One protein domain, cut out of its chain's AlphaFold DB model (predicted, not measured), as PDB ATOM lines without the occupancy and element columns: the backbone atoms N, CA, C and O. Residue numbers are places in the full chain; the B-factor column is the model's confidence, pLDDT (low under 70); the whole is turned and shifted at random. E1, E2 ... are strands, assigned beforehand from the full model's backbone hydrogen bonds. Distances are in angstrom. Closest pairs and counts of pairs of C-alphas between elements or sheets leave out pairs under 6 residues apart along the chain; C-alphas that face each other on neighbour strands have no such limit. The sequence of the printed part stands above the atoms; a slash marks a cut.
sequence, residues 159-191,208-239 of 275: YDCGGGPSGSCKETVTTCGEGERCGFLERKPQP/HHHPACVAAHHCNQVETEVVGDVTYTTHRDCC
ATOM      1  N   TYR A 159       3.900   8.894   2.558       89.56
ATOM      2  CA  TYR A 159       3.872  10.216   1.949       89.56
ATOM      3  C   TYR A 159       2.532  10.413   1.240       89.56
ATOM      4  O   TYR A 159       2.046   9.506   0.564       89.56
ATOM      5  N   ASP A 160       1.936  11.587   1.413       88.81
ATOM      6  CA  ASP A 160       0.714  11.992   0.730       88.81
ATOM      7  C   ASP A 160       0.823  13.443   0.249       88.81
ATOM      8  O   ASP A 160       1.332  14.322   0.958       88.81
ATOM      9  N   CYS A 161       0.353  13.675  -0.977       83.19
ATOM     10  CA  CYS A 161       0.357  14.985  -1.625       83.19
ATOM     11  C   CYS A 161      -0.797  15.902  -1.191       83.19
ATOM     12  O   CYS A 161      -0.886  17.020  -1.704       83.19
ATOM     13  N   GLY A 162      -1.685  15.463  -0.290       69.88
ATOM     14  CA  GLY A 162      -2.719  16.306   0.301       69.88
ATOM     15  C   GLY A 162      -3.573  17.045  -0.729       69.88
ATOM     16  O   GLY A 162      -3.622  18.268  -0.693       69.88
ATOM     17  N   GLY A 163      -4.202  16.323  -1.667       61.00
ATOM     18  CA  GLY A 163      -5.322  16.789  -2.512       61.00
ATOM     19  C   GLY A 163      -5.183  18.126  -3.267       61.00
ATOM     20  O   GLY A 163      -6.192  18.656  -3.731       61.00
ATOM     21  N   GLY A 164      -3.983  18.707  -3.366       56.59
ATOM     22  CA  GLY A 164      -3.755  20.008  -3.992       56.59
ATOM     23  C   GLY A 164      -3.942  19.975  -5.515       56.59
ATOM     24  O   GLY A 164      -3.860  18.907  -6.124       56.59
ATOM     25  N   PRO A 165      -4.180  21.133  -6.165       52.19
ATOM     26  CA  PRO A 165      -4.284  21.201  -7.617       52.19
ATOM     27  C   PRO A 165      -3.016  20.634  -8.269       52.19
ATOM     28  O   PRO A 165      -1.890  20.981  -7.901       52.19
ATOM     29  N   SER A 166      -3.235  19.736  -9.228       56.34
ATOM     30  CA  SER A 166      -2.235  18.972  -9.974       56.34
ATOM     31  C   SER A 166      -1.097  19.867 -10.474       56.34
ATOM     32  O   SER A 166      -1.269  20.621 -11.430       56.34
ATOM     33  N   GLY A 167       0.054  19.794  -9.803       57.22
ATOM     34  CA  GLY A 167       1.267  20.518 -10.189       57.22
ATOM     35  C   GLY A 167       2.202  20.868  -9.031       57.22
ATOM     36  O   GLY A 167       3.407  20.965  -9.241       57.22
ATOM     37  N   SER A 168       1.691  21.012  -7.803       62.81
ATOM     38  CA  SER A 168       2.521  21.243  -6.612       62.81
ATOM     39  C   SER A 168       2.171  20.232  -5.523       62.81
ATOM     40  O   SER A 168       1.420  20.524  -4.597       62.81
ATOM     41  N   CYS A 169       2.697  19.012  -5.656       72.75
ATOM     42  CA  CYS A 169       2.667  18.059  -4.552       72.75
ATOM     43  C   CYS A 169       3.626  18.550  -3.465       72.75
ATOM     44  O   CYS A 169       4.838  18.627  -3.679       72.75
ATOM     45  N   LYS A 170       3.083  18.880  -2.293       78.94
ATOM     46  CA  LYS A 170       3.877  19.048  -1.082       78.94
ATOM     47  C   LYS A 170       3.777  17.754  -0.292       78.94
ATOM     48  O   LYS A 170       2.786  17.537   0.397       78.94
ATOM     49  N   GLU A 171       4.794  16.910  -0.415       80.44
ATOM     50  CA  GLU A 171       4.858  15.641   0.303       80.44
ATOM     51  C   GLU A 171       4.774  15.885   1.814       80.44
ATOM     52  O   GLU A 171       5.569  16.629   2.401       80.44
ATOM     53  N   THR A 172       3.792  15.259   2.451       85.62
ATOM     54  CA  THR A 172       3.651  15.243   3.907       85.62
ATOM     55  C   THR A 172       3.527  13.811   4.385       85.62
ATOM     56  O   THR A 172       2.957  12.970   3.698       85.62
ATOM     57  N   VAL A 173       4.086  13.512   5.556       90.56
ATOM     58  CA  VAL A 173       3.919  12.191   6.158       90.56
ATOM     59  C   VAL A 173       2.564  12.144   6.845       90.56
ATOM     60  O   VAL A 173       2.342  12.863   7.822       90.56
ATOM     61  N   THR A 174       1.692  11.270   6.362       89.75
ATOM     62  CA  THR A 174       0.381  10.993   6.945       89.75
ATOM     63  C   THR A 174       0.297   9.550   7.427       89.75
ATOM     64  O   THR A 174       1.135   8.718   7.090       89.75
ATOM     65  N   THR A 175      -0.695   9.262   8.258       91.62
ATOM     66  CA  THR A 175      -1.005   7.914   8.744       91.62
ATOM     67  C   THR A 175      -2.254   7.433   8.014       91.62
ATOM     68  O   THR A 175      -3.299   8.070   8.145       91.62
ATOM     69  N   CYS A 176      -2.147   6.360   7.233       89.25
ATOM     70  CA  CYS A 176      -3.255   5.856   6.422       89.25
ATOM     71  C   CYS A 176      -4.297   5.097   7.259       89.25
ATOM     72  O   CYS A 176      -4.029   4.658   8.386       89.25
ATOM     73  N   GLY A 177      -5.500   4.966   6.702       88.25
ATOM     74  CA  GLY A 177      -6.605   4.220   7.295       88.25
ATOM     75  C   GLY A 177      -6.385   2.706   7.292       88.25
ATOM     76  O   GLY A 177      -5.487   2.167   6.646       88.25
ATOM     77  N   GLU A 178      -7.240   1.992   8.023       87.06
ATOM     78  CA  GLU A 178      -7.249   0.529   8.002       87.06
ATOM     79  C   GLU A 178      -7.598   0.019   6.595       87.06
ATOM     80  O   GLU A 178      -8.559   0.467   5.973       87.06
ATOM     81  N   GLY A 179      -6.798  -0.919   6.079       86.00
ATOM     82  CA  GLY A 179      -6.966  -1.447   4.723       86.00
ATOM     83  C   GLY A 179      -6.384  -0.567   3.611       86.00
ATOM     84  O   GLY A 179      -6.543  -0.904   2.435       86.00
ATOM     85  N   GLU A 180      -5.689   0.519   3.948       90.12
ATOM     86  CA  GLU A 180      -4.917   1.327   3.003       90.12
ATOM     87  C   GLU A 180      -3.430   0.946   3.006       90.12
ATOM     88  O   GLU A 180      -2.902   0.373   3.961       90.12
ATOM     89  N   ARG A 181      -2.751   1.239   1.897       90.50
ATOM     90  CA  ARG A 181      -1.326   1.000   1.665       90.50
ATOM     91  C   ARG A 181      -0.690   2.251   1.077       90.50
ATOM     92  O   ARG A 181      -1.357   3.031   0.398       90.50
ATOM     93  N   CYS A 182       0.609   2.416   1.295       90.94
ATOM     94  CA  CYS A 182       1.363   3.443   0.593       90.94
ATOM     95  C   CYS A 182       1.400   3.133  -0.903       90.94
ATOM     96  O   CYS A 182       1.616   1.985  -1.306       90.94
ATOM     97  N   GLY A 183       1.253   4.163  -1.727       90.31
ATOM     98  CA  GLY A 183       1.378   4.016  -3.164       90.31
ATOM     99  C   GLY A 183       1.656   5.317  -3.892       90.31
ATOM    100  O   GLY A 183       1.822   6.373  -3.274       90.31
ATOM    101  N   PHE A 184       1.705   5.210  -5.214       88.25
ATOM    102  CA  PHE A 184       1.825   6.312  -6.155       88.25
ATOM    103  C   PHE A 184       0.604   6.346  -7.066       88.25
ATOM    104  O   PHE A 184       0.166   5.317  -7.584       88.25
ATOM    105  N   LEU A 185       0.074   7.549  -7.261       84.31
ATOM    106  CA  LEU A 185      -1.003   7.843  -8.185       84.31
ATOM    107  C   LEU A 185      -0.423   8.517  -9.429       84.31
ATOM    108  O   LEU A 185       0.179   9.590  -9.344       84.31
ATOM    109  N   GLU A 186      -0.634   7.913 -10.590       80.75
ATOM    110  CA  GLU A 186      -0.301   8.521 -11.874       80.75
ATOM    111  C   GLU A 186      -1.577   8.687 -12.694       80.75
ATOM    112  O   GLU A 186      -2.177   7.713 -13.143       80.75
ATOM    113  N   ARG A 187      -2.009   9.935 -12.897       78.38
ATOM    114  CA  ARG A 187      -3.164  10.254 -13.741       78.38
ATOM    115  C   ARG A 187      -2.676  10.760 -15.090       78.38
ATOM    116  O   ARG A 187      -2.077  11.831 -15.175       78.38
ATOM    117  N   LYS A 188      -2.972  10.015 -16.152       75.12
ATOM    118  CA  LYS A 188      -2.568  10.335 -17.523       75.12
ATOM    119  C   LYS A 188      -3.796  10.463 -18.428       75.12
ATOM    120  O   LYS A 188      -4.665   9.598 -18.369       75.12
ATOM    121  N   PRO A 189      -3.904  11.506 -19.268       74.56
ATOM    122  CA  PRO A 189      -4.919  11.527 -20.312       74.56
ATOM    123  C   PRO A 189      -4.609  10.422 -21.328       74.56
ATOM    124  O   PRO A 189      -3.469  10.278 -21.780       74.56
ATOM    125  N   GLN A 190      -5.615   9.630 -21.677       68.88
ATOM    126  CA  GLN A 190      -5.510   8.645 -22.737       68.88
ATOM    127  C   GLN A 190      -5.288   9.400 -24.056       68.88
ATOM    128  O   GLN A 190      -6.019  10.352 -24.344       68.88
ATOM    129  N   PRO A 191      -4.273   9.029 -24.852       62.22
ATOM    130  CA  PRO A 191      -4.060   9.655 -26.145       62.22
ATOM    131  C   PRO A 191      -5.249   9.311 -27.039       62.22
ATOM    132  O   PRO A 191      -5.422   8.162 -27.441       62.22
ATOM    133  N   HIS A 208       4.811  12.857 -12.941       62.06
ATOM    134  CA  HIS A 208       4.721  13.297 -11.571       62.06
ATOM    135  C   HIS A 208       4.150  12.125 -10.787       62.06
ATOM    136  O   HIS A 208       2.940  11.894 -10.783       62.06
ATOM    137  N   HIS A 209       5.039  11.373 -10.148       73.06
ATOM    138  CA  HIS A 209       4.670  10.396  -9.138       73.06
ATOM    139  C   HIS A 209       4.021  11.153  -7.972       73.06
ATOM    140  O   HIS A 209       4.702  11.906  -7.279       73.06
ATOM    141  N   HIS A 210       2.706  11.010  -7.792       83.56
ATOM    142  CA  HIS A 210       1.994  11.621  -6.670       83.56
ATOM    143  C   HIS A 210       1.821  10.572  -5.565       83.56
ATOM    144  O   HIS A 210       0.940   9.719  -5.691       83.56
ATOM    145  N   PRO A 211       2.657  10.565  -4.511       88.19
ATOM    146  CA  PRO A 211       2.478   9.649  -3.391       88.19
ATOM    147  C   PRO A 211       1.130   9.875  -2.686       88.19
ATOM    148  O   PRO A 211       0.702  11.020  -2.515       88.19
ATOM    149  N   ALA A 212       0.462   8.780  -2.304       89.88
ATOM    150  CA  ALA A 212      -0.831   8.795  -1.621       89.88
ATOM    151  C   ALA A 212      -1.084   7.531  -0.774       89.88
ATOM    152  O   ALA A 212      -0.454   6.487  -0.980       89.88
ATOM    153  N   CYS A 213      -2.062   7.615   0.137       90.56
ATOM    154  CA  CYS A 213      -2.716   6.443   0.729       90.56
ATOM    155  C   CYS A 213      -3.694   5.840  -0.289       90.56
ATOM    156  O   CYS A 213      -4.577   6.527  -0.807       90.56
ATOM    157  N   VAL A 214      -3.538   4.554  -0.596       90.75
ATOM    158  CA  VAL A 214      -4.359   3.839  -1.581       90.75
ATOM    159  C   VAL A 214      -5.038   2.659  -0.903       90.75
ATOM    160  O   VAL A 214      -4.384   1.856  -0.245       90.75
ATOM    161  N   ALA A 215      -6.349   2.508  -1.088       90.69
ATOM    162  CA  ALA A 215      -7.053   1.334  -0.586       90.69
ATOM    163  C   ALA A 215      -6.472   0.053  -1.205       90.69
ATOM    164  O   ALA A 215      -6.327  -0.039  -2.425       90.69
ATOM    165  N   ALA A 216      -6.173  -0.953  -0.379       87.56
ATOM    166  CA  ALA A 216      -5.419  -2.140  -0.787       87.56
ATOM    167  C   ALA A 216      -6.039  -2.895  -1.975       87.56
ATOM    168  O   ALA A 216      -5.321  -3.508  -2.759       87.56
ATOM    169  N   HIS A 217      -7.364  -2.839  -2.124       87.31
ATOM    170  CA  HIS A 217      -8.066  -3.472  -3.236       87.31
ATOM    171  C   HIS A 217      -7.883  -2.732  -4.568       87.31
ATOM    172  O   HIS A 217      -7.979  -3.374  -5.602       87.31
ATOM    173  N   HIS A 218      -7.568  -1.434  -4.566       86.62
ATOM    174  CA  HIS A 218      -7.289  -0.642  -5.773       86.62
ATOM    175  C   HIS A 218      -5.810  -0.666  -6.189       86.62
ATOM    176  O   HIS A 218      -5.428  -0.010  -7.157       86.62
ATOM    177  N   CYS A 219      -4.965  -1.402  -5.466       87.19
ATOM    178  CA  CYS A 219      -3.557  -1.543  -5.804       87.19
ATOM    179  C   CYS A 219      -3.370  -2.315  -7.112       87.19
ATOM    180  O   CYS A 219      -4.000  -3.351  -7.328       87.19
ATOM    181  N   ASN A 220      -2.473  -1.814  -7.962       79.81
ATOM    182  CA  ASN A 220      -2.168  -2.330  -9.297       79.81
ATOM    183  C   ASN A 220      -3.402  -2.427 -10.210       79.81
ATOM    184  O   ASN A 220      -3.415  -3.198 -11.170       79.81
ATOM    185  N   GLN A 221      -4.447  -1.654  -9.903       82.69
ATOM    186  CA  GLN A 221      -5.597  -1.483 -10.776       82.69
ATOM    187  C   GLN A 221      -5.454  -0.198 -11.583       82.69
ATOM    188  O   GLN A 221      -4.949   0.818 -11.100       82.69
ATOM    189  N   VAL A 222      -5.944  -0.256 -12.819       84.12
ATOM    190  CA  VAL A 222      -6.055   0.907 -13.695       84.12
ATOM    191  C   VAL A 222      -7.506   1.346 -13.707       84.12
ATOM    192  O   VAL A 222      -8.383   0.607 -14.152       84.12
ATOM    193  N   GLU A 223      -7.757   2.556 -13.226       84.31
ATOM    194  CA  GLU A 223      -9.087   3.151 -13.209       84.31
ATOM    195  C   GLU A 223      -9.198   4.164 -14.344       84.31
ATOM    196  O   GLU A 223      -8.311   4.994 -14.538       84.31
ATOM    197  N   THR A 224     -10.271   4.080 -15.122       82.00
ATOM    198  CA  THR A 224     -10.488   4.980 -16.254       82.00
ATOM    199  C   THR A 224     -11.671   5.881 -15.947       82.00
ATOM    200  O   THR A 224     -12.786   5.402 -15.763       82.00
ATOM    201  N   GLU A 225     -11.425   7.185 -15.894       83.44
ATOM    202  CA  GLU A 225     -12.441   8.201 -15.638       83.44
ATOM    203  C   GLU A 225     -12.540   9.129 -16.851       83.44
ATOM    204  O   GLU A 225     -11.537   9.678 -17.305       83.44
ATOM    205  N   VAL A 226     -13.747   9.332 -17.375       80.31
ATOM    206  CA  VAL A 226     -13.994  10.295 -18.454       80.31
ATOM    207  C   VAL A 226     -14.398  11.625 -17.828       80.31
ATOM    208  O   VAL A 226     -15.429  11.712 -17.164       80.31
ATOM    209  N   VAL A 227     -13.587  12.664 -18.034       79.75
ATOM    210  CA  VAL A 227     -13.877  14.027 -17.565       79.75
ATOM    211  C   VAL A 227     -14.058  14.919 -18.789       79.75
ATOM    212  O   VAL A 227     -13.093  15.274 -19.465       79.75
ATOM    213  N   GLY A 228     -15.309  15.273 -19.092       83.81
ATOM    214  CA  GLY A 228     -15.653  15.947 -20.349       83.81
ATOM    215  C   GLY A 228     -15.434  15.018 -21.546       83.81
ATOM    216  O   GLY A 228     -15.931  13.898 -21.537       83.81
ATOM    217  N   ASP A 229     -14.662  15.471 -22.537       79.69
ATOM    218  CA  ASP A 229     -14.305  14.689 -23.736       79.69
ATOM    219  C   ASP A 229     -12.947  13.972 -23.608       79.69
ATOM    220  O   ASP A 229     -12.460  13.371 -24.563       79.69
ATOM    221  N   VAL A 230     -12.296  14.053 -22.440       72.56
ATOM    222  CA  VAL A 230     -10.973  13.461 -22.213       72.56
ATOM    223  C   VAL A 230     -11.095  12.275 -21.270       72.56
ATOM    224  O   VAL A 230     -11.500  12.400 -20.112       72.56
ATOM    225  N   THR A 231     -10.683  11.112 -21.761       80.44
ATOM    226  CA  THR A 231     -10.525   9.914 -20.942       80.44
ATOM    227  C   THR A 231      -9.213   9.999 -20.172       80.44
ATOM    228  O   THR A 231      -8.153  10.158 -20.770       80.44
ATOM    229  N   TYR A 232      -9.258   9.886 -18.850       77.12
ATOM    230  CA  TYR A 232      -8.087   9.820 -17.981       77.12
ATOM    231  C   TYR A 232      -7.911   8.401 -17.456       77.12
ATOM    232  O   TYR A 232      -8.824   7.829 -16.869       77.12
ATOM    233  N   THR A 233      -6.713   7.858 -17.617       81.94
ATOM    234  CA  THR A 233      -6.292   6.606 -16.993       81.94
ATOM    235  C   THR A 233      -5.502   6.922 -15.734       81.94
ATOM    236  O   THR A 233      -4.531   7.681 -15.781       81.94
ATOM    237  N   THR A 234      -5.906   6.330 -14.624       82.81
ATOM    238  CA  THR A 234      -5.266   6.470 -13.323       82.81
ATOM    239  C   THR A 234      -4.606   5.148 -12.962       82.81
ATOM    240  O   THR A 234      -5.293   4.145 -12.771       82.81
ATOM    241  N   HIS A 235      -3.279   5.147 -12.889       84.31
ATOM    242  CA  HIS A 235      -2.477   4.018 -12.434       84.31
ATOM    243  C   HIS A 235      -2.188   4.155 -10.938       84.31
ATOM    244  O   HIS A 235      -1.888   5.254 -10.460       84.31
ATOM    245  N   ARG A 236      -2.306   3.047 -10.201       87.31
ATOM    246  CA  ARG A 236      -2.105   2.991  -8.750       87.31
ATOM    247  C   ARG A 236      -1.086   1.907  -8.417       87.31
ATOM    248  O   ARG A 236      -1.440   0.733  -8.368       87.31
ATOM    249  N   ASP A 237       0.152   2.296  -8.152       88.44
ATOM    250  CA  ASP A 237       1.209   1.372  -7.721       88.44
ATOM    251  C   ASP A 237       1.326   1.384  -6.201       88.44
ATOM    252  O   ASP A 237       1.452   2.455  -5.614       88.44
ATOM    253  N   CYS A 238       1.310   0.218  -5.554       90.00
ATOM    254  CA  CYS A 238       1.396   0.119  -4.094       90.00
ATOM    255  C   CYS A 238       2.665  -0.591  -3.621       90.00
ATOM    256  O   CYS A 238       3.155  -1.522  -4.259       90.00
ATOM    257  N   CYS A 239       3.140  -0.209  -2.438       88.88
ATOM    258  CA  CYS A 239       4.232  -0.859  -1.722       88.88
ATOM    259  C   CYS A 239       3.818  -1.185  -0.277       88.88
ATOM    260  O   CYS A 239       2.747  -0.791   0.189       88.88
TER     261      CYS A 239
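What this domain is: This is residues 159 to 191 and 208 to 239 of the 275 residues of an uncharacterized protein of Ovis aries (UniProt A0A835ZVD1). What shape? An antiparallel sheet, E3 E2 E5 E4, curls like part of a barrel, with E1 beside E3. How built? It is compact and all strand, 65 printed residues with strands E1 to E5; the radius of gyration of the C-alphas is 12.2 A, the spans 36 by 27 by 15 A.

How they stand to each other: What pairs? E2, residues 180 to 189, has antiparallel neighbours E5, residues 230 to 238, and E3, residues 210 to 215. E4, residues 222 to 227, and E5 form a hairpin. Within hydrogen-bond range are N 186 and O 235, 2.9 A, N 225 and O 232, 2.9 A, and N 183 and O 212, 3.0 A. Where is E1? E1, residues 172 to 175, is near E3.

Where its parts are: Where? C-alpha 172 is at (3.651, 15.243, 3.907), C-alpha 238 at (1.396, 0.119, -4.094). How long? E5 spans 25.7 A, E2 25.4 A.

The domain as a whole: Any cut? Residues 192 to 207 are not printed; C-alphas 191 and 208 are 17.4 A apart. Low confidence? Residues 162 to 168, 190 to 191 and 208 have pLDDT under 70.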